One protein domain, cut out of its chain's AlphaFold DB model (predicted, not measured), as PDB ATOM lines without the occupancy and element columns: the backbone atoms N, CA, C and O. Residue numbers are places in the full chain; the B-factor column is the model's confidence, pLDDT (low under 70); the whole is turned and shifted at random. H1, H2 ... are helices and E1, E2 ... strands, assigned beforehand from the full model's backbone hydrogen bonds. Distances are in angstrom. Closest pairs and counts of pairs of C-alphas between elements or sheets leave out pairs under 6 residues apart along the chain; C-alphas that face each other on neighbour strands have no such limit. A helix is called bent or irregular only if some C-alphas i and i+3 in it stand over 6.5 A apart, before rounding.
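Overview. This is residues 14 to 113 of the 121 residues of an uncharacterized protein of Paraburkholderia bryophila (UniProt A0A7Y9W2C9). A single, twisted sheet of six antiparallel strands makes a wall, and one kinked helix, H1, crosses over one face of it, covering the part made by E3, E6, E5 and E4; E1 and E2 lie beyond its cover, and the opposite face bears no named helix. The sheet's order is E1, E2, E3, E6, E5, E4, two three-strand meanders side by side, with H1 between them along the chain. The printed part has 100 residues with one named helix and six named strands, in the order E1, E2, E3, H1, E4, E5, E6, and its class is mixed, helices and strands. It is compact, with a radius of gyration of the C-alphas of 13.7 A and spans of 41 by 31 by 20 A.

Along the chain. In the sheet, E1 is residues 20 to 26, 19.4 A long, beginning at C-alpha 20 at (-6.580, 68.165, 67.818). E2 is residues 32 to 38, 19.7 A, and E3, the longest strand, is residues 43 to 50, 20.7 A. E6 is residues 101 to 106, 16.8 A, ending at C-alpha 106 at (-13.365, 67.607, 78.614). E5 is residues 91 to 95 and E4 residues 82 to 86. H1 is residues 56 to 75, 16.4 A from first to last C-alpha, starting at (-9.120, 60.953, 87.185). It is irregular, with C-alphas 59 and 62 9.2 A apart, and has a kink of 118 degrees near residue 63.

Arrangement. The inner strands E3 and E6 are antiparallel at 176 degrees, with N 46 and O 105 2.7 A apart, within hydrogen-bond range. On one side the meander E1, E2, E3, each strand the antiparallel neighbour of the one before, has N 34 and O 47 at 2.7 A and N 23 and O 35 at 2.8 A. On the other side the meander E4, E5, E6 has N 93 and O 104 at 2.8 A and N 85 and O 92 at 2.8 A. The edge strands E1 and E4 are apart. H1 is on the sheet at a height of 8.9 A, giving two layers, a helix on one face of a sheet. It lies over E6, E5, E4 and only just E3, on which 3 of its C-alphas fall, and runs across the strands, at 76 degrees to E6 on the local plane. Its closest C-alphas to E4 are those of Gly 70 and Val 85, 5.6 A apart. In H1, 11 of 16 O i to N i+4 pairs are within hydrogen-bond range.

Size, cuts and confidence. The C-alphas farthest apart are those of Asn 17 and Ala 76, at 41.7 A. The printed part has no cut and no long link; the link from H1 to E4 is short and the others are tight. Mean pLDDT of the printed part is 81.5, with residues 28 to 29, 74 to 82 and 96 to 99 under 70.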
ATOM      1  N   THR A  14      -3.419  62.976  64.420       82.50
ATOM      2  CA  THR A  14      -3.956  64.320  64.235       82.50
ATOM      3  C   THR A  14      -5.415  64.219  63.799       82.50
ATOM      4  O   THR A  14      -5.719  63.580  62.796       82.50
ATOM      5  N   LEU A  15      -6.312  64.833  64.563       81.50
ATOM      6  CA  LEU A  15      -7.751  64.883  64.324       81.50
ATOM      7  C   LEU A  15      -8.155  66.291  63.869       81.50
ATOM      8  O   LEU A  15      -7.428  67.262  64.102       81.50
ATOM      9  N   LEU A  16      -9.322  66.402  63.223       81.44
ATOM     10  CA  LEU A  16      -9.907  67.679  62.788       81.44
ATOM     11  C   LEU A  16      -8.894  68.573  62.042       81.44
ATOM     12  O   LEU A  16      -8.639  69.713  62.425       81.44
ATOM     13  N   ASN A  17      -8.251  68.028  61.005       81.19
ATOM     14  CA  ASN A  17      -7.284  68.726  60.143       81.19
ATOM     15  C   ASN A  17      -6.069  69.354  60.859       81.19
ATOM     16  O   ASN A  17      -5.461  70.274  60.318       81.19
ATOM     17  N   GLY A  18      -5.697  68.904  62.061       81.50
ATOM     18  CA  GLY A  18      -4.628  69.559  62.830       81.50
ATOM     19  C   GLY A  18      -5.093  70.238  64.102       81.50
ATOM     20  O   GLY A  18      -4.249  70.589  64.924       81.50
ATOM     21  N   ALA A  19      -6.401  70.430  64.280       83.62
ATOM     22  CA  ALA A  19      -6.927  71.154  65.430       83.62
ATOM     23  C   ALA A  19      -6.723  70.381  66.739       83.62
ATOM     24  O   ALA A  19      -6.452  70.998  67.773       83.62
ATOM     25  N   LEU A  20      -6.795  69.046  66.678       88.44
ATOM     26  CA  LEU A  20      -6.580  68.165  67.818       88.44
ATOM     27  C   LEU A  20      -5.490  67.125  67.548       88.44
ATOM     28  O   LEU A  20      -5.288  66.654  66.430       88.44
ATOM     29  N   ARG A  21      -4.815  66.730  68.617       89.88
ATOM     30  CA  ARG A  21      -3.831  65.659  68.690       89.88
ATOM     31  C   ARG A  21      -4.327  64.641  69.697       89.88
ATOM     32  O   ARG A  21      -4.445  64.956  70.876       89.88
ATOM     33  N   LEU A  22      -4.612  63.441  69.220       89.75
ATOM     34  CA  LEU A  22      -4.953  62.291  70.036       89.75
ATOM     35  C   LEU A  22      -3.684  61.513  70.370       89.75
ATOM     36  O   LEU A  22      -2.936  61.103  69.481       89.75
ATOM     37  N   ARG A  23      -3.474  61.275  71.656       88.81
ATOM     38  CA  ARG A  23      -2.433  60.406  72.182       88.81
ATOM     39  C   ARG A  23      -3.077  59.317  73.020       88.81
ATOM     40  O   ARG A  23      -3.689  59.591  74.043       88.81
ATOM     41  N   THR A  24      -2.905  58.076  72.603       87.69
ATOM     42  CA  THR A  24      -3.431  56.924  73.334       87.69
ATOM     43  C   THR A  24      -2.380  56.390  74.306       87.69
ATOM     44  O   THR A  24      -1.222  56.195  73.960       87.69
ATOM     45  N   LEU A  25      -2.761  56.161  75.552       86.00
ATOM     46  CA  LEU A  25      -1.916  55.617  76.606       86.00
ATOM     47  C   LEU A  25      -2.579  54.339  77.093       86.00
ATOM     48  O   LEU A  25      -3.725  54.374  77.520       86.00
ATOM     49  N   THR A  26      -1.885  53.212  77.038       81.38
ATOM     50  CA  THR A  26      -2.402  51.962  77.601       81.38
ATOM     51  C   THR A  26      -1.668  51.692  78.901       81.38
ATOM     52  O   THR A  26      -0.448  51.531  78.900       81.38
ATOM     53  N   ASP A  27      -2.403  51.685  80.008       72.19
ATOM     54  CA  ASP A  27      -1.876  51.301  81.313       72.19
ATOM     55  C   ASP A  27      -1.653  49.778  81.385       72.19
ATOM     56  O   ASP A  27      -2.303  49.002  80.674       72.19
ATOM     57  N   ALA A  28      -0.753  49.341  82.275       62.94
ATOM     58  CA  ALA A  28      -0.414  47.934  82.502       62.94
ATOM     59  C   ALA A  28      -1.642  47.036  82.775       62.94
ATOM     60  O   ALA A  28      -1.588  45.831  82.531       62.94
ATOM     61  N   GLY A  29      -2.756  47.612  83.238       61.12
ATOM     62  CA  GLY A  29      -4.028  46.931  83.477       61.12
ATOM     63  C   GLY A  29      -4.981  46.796  82.280       61.12
ATOM     64  O   GLY A  29      -6.145  46.482  82.509       61.12
ATOM     65  N   THR A  30      -4.546  47.020  81.032       77.88
ATOM     66  CA  THR A  30      -5.386  47.025  79.801       77.88
ATOM     67  C   THR A  30      -6.395  48.174  79.706       77.88
ATOM     68  O   THR A  30      -7.336  48.124  78.913       77.88
ATOM     69  N   THR A  31      -6.189  49.233  80.486       84.06
ATOM     70  CA  THR A  31      -6.995  50.453  80.395       84.06
ATOM     71  C   THR A  31      -6.360  51.406  79.402       84.06
ATOM     72  O   THR A  31      -5.220  51.832  79.567       84.06
ATOM     73  N   THR A  32      -7.106  51.740  78.360       88.75
ATOM     74  CA  THR A  32      -6.701  52.675  77.320       88.75
ATOM     75  C   THR A  32      -7.232  54.059  77.656       88.75
ATOM     76  O   THR A  32      -8.429  54.233  77.855       88.75
ATOM     77  N   VAL A  33      -6.348  55.048  77.703       89.88
ATOM     78  CA  VAL A  33      -6.631  56.462  77.944       89.88
ATOM     79  C   VAL A  33      -6.244  57.256  76.701       89.88
ATOM     80  O   VAL A  33      -5.082  57.340  76.327       89.88
ATOM     81  N   ASN A  34      -7.228  57.852  76.056       91.38
ATOM     82  CA  ASN A  34      -7.099  58.740  74.918       91.38
ATOM     83  C   ASN A  34      -7.006  60.188  75.404       91.38
ATOM     84  O   ASN A  34      -7.985  60.763  75.860       91.38
ATOM     85  N   GLU A  35      -5.832  60.790  75.306       91.25
ATOM     86  CA  GLU A  35      -5.575  62.196  75.608       91.25
ATOM     87  C   GLU A  35      -5.754  63.044  74.345       91.25
ATOM     88  O   GLU A  35      -5.127  62.784  73.320       91.25
ATOM     89  N   TYR A  36      -6.591  64.076  74.416       91.75
ATOM     90  CA  TYR A  36      -6.847  65.014  73.327       91.75
ATOM     91  C   TYR A  36      -6.241  66.372  73.665       91.75
ATOM     92  O   TYR A  36      -6.728  67.095  74.539       91.75
ATOM     93  N   ALA A  37      -5.194  66.742  72.938       91.00
ATOM     94  CA  ALA A  37      -4.550  68.041  73.030       91.00
ATOM     95  C   ALA A  37      -4.874  68.914  71.817       91.00
ATOM     96  O   ALA A  37      -5.090  68.416  70.719       91.00
ATOM     97  N   THR A  38      -4.878  70.230  71.983       89.12
ATOM     98  CA  THR A  38      -4.911  71.168  70.857       89.12
ATOM     99  C   THR A  38      -3.616  71.110  70.045       89.12
ATOM    100  O   THR A  38      -2.592  70.578  70.486       89.12
ATOM    101  N   SER A  39      -3.609  71.762  68.882       83.75
ATOM    102  CA  SER A  39      -2.387  72.047  68.113       83.75
ATOM    103  C   SER A  39      -1.278  72.721  68.940       83.75
ATOM    104  O   SER A  39      -0.097  72.486  68.692       83.75
ATOM    105  N   THR A  40      -1.648  73.504  69.960       84.12
ATOM    106  CA  THR A  40      -0.721  74.167  70.891       84.12
ATOM    107  C   THR A  40      -0.191  73.253  72.002       84.12
ATOM    108  O   THR A  40       0.633  73.688  72.800       84.12
ATOM    109  N   GLY A  41      -0.640  71.995  72.067       83.88
ATOM    110  CA  GLY A  41      -0.239  71.026  73.090       83.88
ATOM    111  C   GLY A  41      -0.999  71.153  74.412       83.88
ATOM    112  O   GLY A  41      -0.632  70.507  75.390       83.88
ATOM    113  N   ARG A  42      -2.062  71.967  74.470       88.25
ATOM    114  CA  ARG A  42      -2.913  72.081  75.660       88.25
ATOM    115  C   ARG A  42      -3.916  70.940  75.673       88.25
ATOM    116  O   ARG A  42      -4.677  70.799  74.724       88.25
ATOM    117  N   ILE A  43      -3.958  70.165  76.750       89.38
ATOM    118  CA  ILE A  43      -4.944  69.092  76.879       89.38
ATOM    119  C   ILE A  43      -6.327  69.690  77.133       89.38
ATOM    120  O   ILE A  43      -6.498  70.538  78.012       89.38
ATOM    121  N   VAL A  44      -7.293  69.265  76.324       91.88
ATOM    122  CA  VAL A  44      -8.676  69.753  76.353       91.88
ATOM    123  C   VAL A  44      -9.664  68.656  76.693       91.88
ATOM    124  O   VAL A  44     -10.725  68.963  77.230       91.88
ATOM    125  N   ALA A  45      -9.319  67.397  76.420       91.88
ATOM    126  CA  ALA A  45     -10.143  66.260  76.780       91.88
ATOM    127  C   ALA A  45      -9.320  64.995  77.027       91.88
ATOM    128  O   ALA A  45      -8.190  64.858  76.565       91.88
ATOM    129  N   TYR A  46      -9.931  64.061  77.736       91.88
ATOM    130  CA  TYR A  46      -9.466  62.707  77.959       91.88
ATOM    131  C   TYR A  46     -10.645  61.764  77.752       91.88
ATOM    132  O   TYR A  46     -11.728  62.034  78.253       91.88
ATOM    133  N   ALA A  47     -10.452  60.647  77.076       91.19
ATOM    134  CA  ALA A  47     -11.378  59.526  77.083       91.19
ATOM    135  C   ALA A  47     -10.655  58.300  77.624       91.19
ATOM    136  O   ALA A  47      -9.438  58.203  77.534       91.19
ATOM    137  N   TRP A  48     -11.374  57.376  78.235       90.25
ATOM    138  CA  TRP A  48     -10.796  56.136  78.714       90.25
ATOM    139  C   TRP A  48     -11.769  54.987  78.549       90.25
ATOM    140  O   TRP A  48     -12.986  55.149  78.636       90.25
ATOM    141  N   GLN A  49     -11.202  53.811  78.333       87.62
ATOM    142  CA  GLN A  49     -11.921  52.558  78.218       87.62
ATOM    143  C   GLN A  49     -11.061  51.434  78.789       87.62
ATOM    144  O   GLN A  49      -9.881  51.317  78.464       87.62
ATOM    145  N   GLY A  50     -11.631  50.611  79.658       87.06
ATOM    146  CA  GLY A  50     -10.886  49.512  80.253       87.06
ATOM    147  C   GLY A  50     -11.647  48.773  81.343       87.06
ATOM    148  O   GLY A  50     -12.742  49.175  81.737       87.06
ATOM    149  N   PRO A  51     -11.078  47.677  81.860       81.06
ATOM    150  CA  PRO A  51     -11.662  46.945  82.979       81.06
ATOM    151  C   PRO A  51     -11.507  47.685  84.316       81.06
ATOM    152  O   PRO A  51     -12.215  47.366  85.269       81.06
ATOM    153  N   THR A  52     -10.605  48.668  84.400       78.25
ATOM    154  CA  THR A  52     -10.360  49.473  85.601       78.25
ATOM    155  C   THR A  52     -10.542  50.959  85.319       78.25
ATOM    156  O   THR A  52     -10.294  51.445  84.216       78.25
ATOM    157  N   MET A  53     -10.989  51.697  86.334       73.69
ATOM    158  CA  MET A  53     -11.121  53.146  86.253       73.69
ATOM    159  C   MET A  53      -9.739  53.803  86.424       73.69
ATOM    160  O   MET A  53      -9.067  53.508  87.414       73.69
ATOM    161  N   PRO A  54      -9.301  54.676  85.496       78.62
ATOM    162  CA  PRO A  54      -8.038  55.391  85.641       78.62
ATOM    163  C   PRO A  54      -8.126  56.456  86.739       78.62
ATOM    164  O   PRO A  54      -9.214  56.895  87.125       78.62
ATOM    165  N   ASP A  55      -6.969  56.910  87.220       82.25
ATOM    166  CA  ASP A  55      -6.897  57.991  88.202       82.25
ATOM    167  C   ASP A  55      -7.296  59.335  87.562       82.25
ATOM    168  O   ASP A  55      -6.480  60.064  86.992       82.25
ATOM    169  N   LEU A  56      -8.583  59.680  87.672       81.12
ATOM    170  CA  LEU A  56      -9.120  60.953  87.185       81.12
ATOM    171  C   LEU A  56      -8.489  62.162  87.876       81.12
ATOM    172  O   LEU A  56      -8.460  63.241  87.288       81.12
ATOM    173  N   GLN A  57      -7.998  62.015  89.110       83.50
ATOM    174  CA  GLN A  57      -7.336  63.109  89.807       83.50
ATOM    175  C   GLN A  57      -5.984  63.414  89.159       83.50
ATOM    176  O   GLN A  57      -5.660  64.587  88.972       83.50
ATOM    177  N   ALA A  58      -5.244  62.380  88.758       84.88
ATOM    178  CA  ALA A  58      -4.006  62.539  88.005       84.88
ATOM    179  C   ALA A  58      -4.254  63.103  86.594       84.88
ATOM    180  O   ALA A  58      -3.539  64.009  86.172       84.88
ATOM    181  N   LEU A  59      -5.294  62.632  85.891       84.69
ATOM    182  CA  LEU A  59      -5.618  63.091  84.529       84.69
ATOM    183  C   LEU A  59      -6.114  64.544  84.491       84.69
ATOM    184  O   LEU A  59      -5.670  65.348  83.671       84.69
ATOM    185  N   LEU A  60      -7.040  64.901  85.384       85.88
ATOM    186  CA  LEU A  60      -7.634  66.240  85.424       85.88
ATOM    187  C   LEU A  60      -6.751  67.268  86.131       85.88
ATOM    188  O   LEU A  60      -6.957  68.469  85.939       85.88
ATOM    189  N   GLY A  61      -5.820  66.826  86.981       87.81
ATOM    190  CA  GLY A  61      -4.939  67.684  87.768       87.81
ATOM    191  C   GLY A  61      -5.715  68.784  88.512       87.81
ATOM    192  O   GLY A  61      -6.502  68.475  89.410       87.81
ATOM    193  N   PRO A  62      -5.554  70.074  88.151       87.56
ATOM    194  CA  PRO A  62      -6.225  71.186  88.831       87.56
ATOM    195  C   PRO A  62      -7.761  71.128  88.751       87.56
ATOM    196  O   PRO A  62      -8.444  71.569  89.676       87.56
ATOM    197  N   TYR A  63      -8.330  70.540  87.693       88.50
ATOM    198  CA  TYR A  63      -9.785  70.441  87.526       88.50
ATOM    199  C   TYR A  63     -10.408  69.313  88.359       88.50
ATOM    200  O   TYR A  63     -11.631  69.270  88.525       88.50
ATOM    201  N   ALA A  64      -9.587  68.431  88.940       86.62
ATOM    202  CA  ALA A  64     -10.053  67.329  89.772       86.62
ATOM    203  C   ALA A  64     -10.855  67.821  90.986       86.62
ATOM    204  O   ALA A  64     -11.836  67.189  91.376       86.62
ATOM    205  N   ALA A  65     -10.497  68.972  91.567       87.62
ATOM    206  CA  ALA A  65     -11.245  69.564  92.676       87.62
ATOM    207  C   ALA A  65     -12.675  69.961  92.261       87.62
ATOM    208  O   ALA A  65     -13.635  69.617  92.958       87.62
ATOM    209  N   SER A  66     -12.824  70.613  91.100       88.06
ATOM    210  CA  SER A  66     -14.133  70.960  90.531       88.06
ATOM    211  C   SER A  66     -14.955  69.716  90.206       88.06
ATOM    212  O   SER A  66     -16.135  69.660  90.559       88.06
ATOM    213  N   TYR A  67     -14.328  68.694  89.612       86.19
ATOM    214  CA  TYR A  67     -14.972  67.406  89.363       86.19
ATOM    215  C   TYR A  67     -15.466  66.757  90.660       86.19
ATOM    216  O   TYR A  67     -16.649  66.461  90.757       86.19
ATOM    217  N   ARG A  68     -14.617  66.595  91.686       84.69
ATOM    218  CA  ARG A  68     -15.012  65.970  92.964       84.69
ATOM    219  C   ARG A  68     -16.158  66.709  93.643       84.69
ATOM    220  O   ARG A  68     -17.057  66.071  94.174       84.69
ATOM    221  N   SER A  69     -16.146  68.041  93.608       86.31
ATOM    222  CA  SER A  69     -17.236  68.851  94.156       86.31
ATOM    223  C   SER A  69     -18.555  68.609  93.408       86.31
ATOM    224  O   SER A  69     -19.596  68.465  94.044       86.31
ATOM    225  N   GLY A  70     -18.523  68.502  92.075       82.81
ATOM    226  CA  GLY A  70     -19.705  68.151  91.281       82.81
ATOM    227  C   GLY A  70     -20.138  66.689  91.440       82.81
ATOM    228  O   GLY A  70     -21.334  66.409  91.503       82.81
ATOM    229  N   ALA A  71     -19.185  65.764  91.565       80.12
ATOM    230  CA  ALA A  71     -19.432  64.349  91.814       80.12
ATOM    231  C   ALA A  71     -20.111  64.145  93.172       80.12
ATOM    232  O   ALA A  71     -21.146  63.498  93.222       80.12
ATOM    233  N   ALA A  72     -19.605  64.776  94.237       78.75
ATOM    234  CA  ALA A  72     -20.206  64.732  95.572       78.75
ATOM    235  C   ALA A  72     -21.648  65.274  95.588       78.75
ATOM    236  O   ALA A  72     -22.516  64.721  96.261       78.75
ATOM    237  N   ALA A  73     -21.922  66.325  94.806       75.44
ATOM    238  CA  ALA A  73     -23.277  66.845  94.627       75.44
ATOM    239  C   ALA A  73     -24.180  65.887  93.826       75.44
ATOM    240  O   ALA A  73     -25.377  65.811  94.084       75.44
ATOM    241  N   SER A  74     -23.615  65.133  92.877       67.69
ATOM    242  CA  SER A  74     -24.352  64.199  92.011       67.69
ATOM    243  C   SER A  74     -24.605  62.838  92.675       67.69
ATOM    244  O   SER A  74     -25.639  62.218  92.433       67.69
ATOM    245  N   THR A  75     -23.706  62.380  93.556       57.12
ATOM    246  CA  THR A  75     -23.851  61.130  94.324       57.12
ATOM    247  C   THR A  75     -25.029  61.153  95.295       57.12
ATOM    248  O   THR A  75     -25.533  60.096  95.658       57.12
ATOM    249  N   ALA A  76     -25.519  62.340  95.668       53.69
ATOM    250  CA  ALA A  76     -26.737  62.486  96.465       53.69
ATOM    251  C   ALA A  76     -28.009  62.025  95.716       53.69
ATOM    252  O   ALA A  76     -29.026  61.769  96.355       53.69
ATOM    253  N   SER A  77     -27.948  61.877  94.386       51.47
ATOM    254  CA  SER A  77     -29.114  61.643  93.519       51.47
ATOM    255  C   SER A  77     -29.257  60.199  93.001       51.47
ATOM    256  O   SER A  77     -30.122  59.934  92.173       51.47
ATOM    257  N   GLY A  78     -28.450  59.245  93.484       45.59
ATOM    258  CA  GLY A  78     -28.787  57.811  93.424       45.59
ATOM    259  C   GLY A  78     -28.605  57.058  92.093       45.59
ATOM    260  O   GLY A  78     -28.968  55.884  92.027       45.59
ATOM    261  N   ASN A  79     -28.021  57.646  91.045       48.19
ATOM    262  CA  ASN A  79     -27.795  56.927  89.782       48.19
ATOM    263  C   ASN A  79     -26.449  56.181  89.773       48.19
ATOM    264  O   ASN A  79     -25.399  56.753  89.500       48.19
ATOM    265  N   LEU A  80     -26.504  54.875  90.049       53.16
ATOM    266  CA  LEU A  80     -25.346  53.975  90.190       53.16
ATOM    267  C   LEU A  80     -24.729  53.497  88.857       53.16
ATOM    268  O   LEU A  80     -23.656  52.902  88.871       53.16
ATOM    269  N   HIS A  81     -25.381  53.735  87.713       50.62
ATOM    270  CA  HIS A  81     -24.971  53.157  86.419       50.62
ATOM    271  C   HIS A  81     -24.265  54.135  85.463       50.62
ATOM    272  O   HIS A  81     -23.571  53.697  84.546       50.62
ATOM    273  N   ALA A  82     -24.415  55.446  85.662       61.59
ATOM    274  CA  ALA A  82     -23.736  56.472  84.870       61.59
ATOM    275  C   ALA A  82     -23.599  57.759  85.695       61.59
ATOM    276  O   ALA A  82     -24.593  58.324  86.149       61.59
ATOM    277  N   SER A  83     -22.365  58.219  85.881       72.81
ATOM    278  CA  SER A  83     -22.031  59.463  86.567       72.81
ATOM    279  C   SER A  83     -21.706  60.537  85.533       72.81
ATOM    280  O   SER A  83     -20.681  60.486  84.861       72.81
ATOM    281  N   ARG A  84     -22.576  61.541  85.413       85.31
ATOM    282  CA  ARG A  84     -22.326  62.735  84.601       85.31
ATOM    283  C   ARG A  84     -22.188  63.941  85.511       85.31
ATOM    284  O   ARG A  84     -23.156  64.377  86.122       85.31
ATOM    285  N   VAL A  85     -20.986  64.493  85.571       86.88
ATOM    286  CA  VAL A  85     -20.660  65.691  86.335       86.88
ATOM    287  C   VAL A  85     -20.472  66.845  85.364       86.88
ATOM    288  O   VAL A  85     -19.516  66.869  84.595       86.88
ATOM    289  N   VAL A  86     -21.381  67.815  85.409       88.19
ATOM    290  CA  VAL A  86     -21.315  69.026  84.583       88.19
ATOM    291  C   VAL A  86     -20.849  70.187  85.456       88.19
ATOM    292  O   VAL A  86     -21.536  70.575  86.400       88.19
ATOM    293  N   ARG A  87     -19.670  70.742  85.161       89.00
ATOM    294  CA  ARG A  87     -19.145  71.967  85.781       89.00
ATOM    295  C   ARG A  87     -18.806  72.982  84.685       89.00
ATOM    296  O   ARG A  87     -18.535  72.574  83.557       89.00
ATOM    297  N   PRO A  88     -18.778  74.287  85.005       87.00
ATOM    298  CA  PRO A  88     -18.362  75.314  84.048       87.00
ATOM    299  C   PRO A  88     -16.906  75.140  83.586       87.00
ATOM    300  O   PRO A  88     -16.580  75.481  82.456       87.00
ATOM    301  N   ASP A  89     -16.042  74.576  84.436       89.38
ATOM    302  CA  ASP A  89     -14.630  74.364  84.102       89.38
ATOM    303  C   ASP A  89     -14.363  73.012  83.433       89.38
ATOM    304  O   ASP A  89     -13.472  72.914  82.597       89.38
ATOM    305  N   VAL A  90     -15.108  71.965  83.813       90.44
ATOM    306  CA  VAL A  90     -14.868  70.578  83.390       90.44
ATOM    307  C   VAL A  90     -16.166  69.782  83.336       90.44
ATOM    308  O   VAL A  90     -16.979  69.813  84.259       90.44
ATOM    309  N   ILE A  91     -16.355  69.021  82.271       90.44
ATOM    310  CA  ILE A  91     -17.455  68.070  82.159       90.44
ATOM    311  C   ILE A  91     -16.850  66.677  82.158       90.44
ATOM    312  O   ILE A  91     -15.892  66.421  81.434       90.44
ATOM    313  N   VAL A  92     -17.383  65.796  82.999       88.94
ATOM    314  CA  VAL A  92     -16.934  64.411  83.123       88.94
ATOM    315  C   VAL A  92     -18.134  63.497  82.992       88.94
ATOM    316  O   VAL A  92     -19.110  63.620  83.726       88.94
ATOM    317  N   GLU A  93     -18.048  62.564  82.064       88.12
ATOM    318  CA  GLU A  93     -19.021  61.511  81.844       88.12
ATOM    319  C   GLU A  93     -18.319  60.182  82.065       88.12
ATOM    320  O   GLU A  93     -17.406  59.823  81.331       88.12
ATOM    321  N   SER A  94     -18.725  59.451  83.090       81.81
ATOM    322  CA  SER A  94     -18.242  58.106  83.361       81.81
ATOM    323  C   SER A  94     -19.418  57.150  83.480       81.81
ATOM    324  O   SER A  94     -20.486  57.480  83.991       81.81
ATOM    325  N   GLY A  95     -19.236  55.941  82.980       79.12
ATOM    326  CA  GLY A  95     -20.233  54.891  83.057       79.12
ATOM    327  C   GLY A  95     -19.678  53.602  82.485       79.12
ATOM    328  O   GLY A  95     -18.468  53.421  82.358       79.12
ATOM    329  N   GLY A  96     -20.579  52.704  82.127       69.62
ATOM    330  CA  GLY A  96     -20.222  51.516  81.375       69.62
ATOM    331  C   GLY A  96     -20.957  50.272  81.845       69.62
ATOM    332  O   GLY A  96     -21.630  50.282  82.878       69.62
ATOM    333  N   PRO A  97     -20.883  49.196  81.049       65.62
ATOM    334  CA  PRO A  97     -21.450  47.918  81.434       65.62
ATOM    335  C   PRO A  97     -20.776  47.401  82.708       65.62
ATOM    336  O   PRO A  97     -19.642  47.753  83.015       65.62
ATOM    337  N   MET A  98     -21.450  46.487  83.406       60.22
ATOM    338  CA  MET A  98     -21.102  45.896  84.713       60.22
ATOM    339  C   MET A  98     -19.656  45.354  84.874       60.22
ATOM    340  O   MET A  98     -19.286  44.909  85.956       60.22
ATOM    341  N   ARG A  99     -18.835  45.350  83.813       66.19
ATOM    342  CA  ARG A  99     -17.447  44.854  83.777       66.19
ATOM    343  C   ARG A  99     -16.480  45.717  82.945       66.19
ATOM    344  O   ARG A  99     -15.368  45.270  82.686       66.19
ATOM    345  N   GLY A 100     -16.889  46.904  82.494       73.50
ATOM    346  CA  GLY A 100     -16.055  47.784  81.676       73.50
ATOM    347  C   GLY A 100     -16.327  49.245  81.996       73.50
ATOM    348  O   GLY A 100     -17.450  49.711  81.843       73.50
ATOM    349  N   TYR A 101     -15.294  49.957  82.432       81.81
ATOM    350  CA  TYR A 101     -15.332  51.392  82.652       81.81
ATOM    351  C   TYR A 101     -15.062  52.096  81.334       81.81
ATOM    352  O   TYR A 101     -14.021  51.899  80.710       81.81
ATOM    353  N   VAL A 102     -15.999  52.941  80.931       86.12
ATOM    354  CA  VAL A 102     -15.829  53.855  79.811       86.12
ATOM    355  C   VAL A 102     -16.224  55.248  80.260       86.12
ATOM    356  O   VAL A 102     -17.211  55.459  80.966       86.12
ATOM    357  N   GLY A 103     -15.427  56.225  79.883       88.69
ATOM    358  CA  GLY A 103     -15.735  57.594  80.217       88.69
ATOM    359  C   GLY A 103     -14.923  58.567  79.408       88.69
ATOM    360  O   GLY A 103     -13.998  58.209  78.687       88.69
ATOM    361  N   ARG A 104     -15.311  59.822  79.524       91.06
ATOM    362  CA  ARG A 104     -14.638  60.945  78.910       91.06
ATOM    363  C   ARG A 104     -14.779  62.164  79.795       91.06
ATOM    364  O   ARG A 104     -15.775  62.351  80.488       91.06
ATOM    365  N   ALA A 105     -13.771  63.005  79.765       91.62
ATOM    366  CA  ALA A 105     -13.739  64.281  80.428       91.62
ATOM    367  C   ALA A 105     -13.234  65.326  79.451       91.62
ATOM    368  O   ALA A 105     -12.275  65.077  78.731       91.62
ATOM    369  N   TRP A 106     -13.836  66.504  79.438       92.44
ATOM    370  CA  TRP A 106     -13.365  67.607  78.614       92.44
ATOM    371  C   TRP A 106     -13.584  68.947  79.297       92.44
ATOM    372  O   TRP A 106     -14.402  69.103  80.204       92.44
ATOM    373  N   LEU A 107     -12.810  69.925  78.852       91.69
ATOM    374  CA  LEU A 107     -12.783  71.281  79.366       91.69
ATOM    375  C   LEU A 107     -13.525  72.176  78.371       91.69
ATOM    376  O   LEU A 107     -12.910  72.595  77.390       91.69
ATOM    377  N   PRO A 108     -14.817  72.491  78.582       87.62
ATOM    378  CA  PRO A 108     -15.595  73.287  77.630       87.62
ATOM    379  C   PRO A 108     -14.941  74.647  77.344       87.62
ATOM    380  O   PRO A 108     -14.914  75.088  76.200       87.62
ATOM    381  N   SER A 109     -14.320  75.261  78.353       86.38
ATOM    382  CA  SER A 109     -13.603  76.539  78.233       86.38
ATOM    383  C   SER A 109     -12.252  76.447  77.511       86.38
ATOM    384  O   SER A 109     -11.649  77.477  77.218       86.38
ATOM    385  N   ALA A 110     -11.737  75.240  77.256       87.06
ATOM    386  CA  ALA A 110     -10.473  75.026  76.551       87.06
ATOM    387  C   ALA A 110     -10.664  74.469  75.130       87.06
ATOM    388  O   ALA A 110      -9.676  74.334  74.407       87.06
ATOM    389  N   LEU A 111     -11.900  74.157  74.723       86.44
ATOM    390  CA  LEU A 111     -12.194  73.636  73.391       86.44
ATOM    391  C   LEU A 111     -11.922  74.692  72.304       86.44
ATOM    392  O   LEU A 111     -12.381  75.830  72.423       86.44
ATOM    393  N   PRO A 112     -11.205  74.335  71.223       83.19
ATOM    394  CA  PRO A 112     -11.113  75.172  70.033       83.19
ATOM    395  C   PRO A 112     -12.483  75.374  69.379       83.19
ATOM    396  O   PRO A 112     -13.373  74.528  69.484       83.19
ATOM    397  N   ALA A 113     -12.632  76.465  68.625       80.75
ATOM    398  CA  ALA A 113     -13.824  76.683  67.815       80.75
ATOM    399  C   ALA A 113     -14.020  75.518  66.826       80.75
ATOM    400  O   ALA A 113     -13.115  75.193  66.059       80.75
TER     401      ALA A 113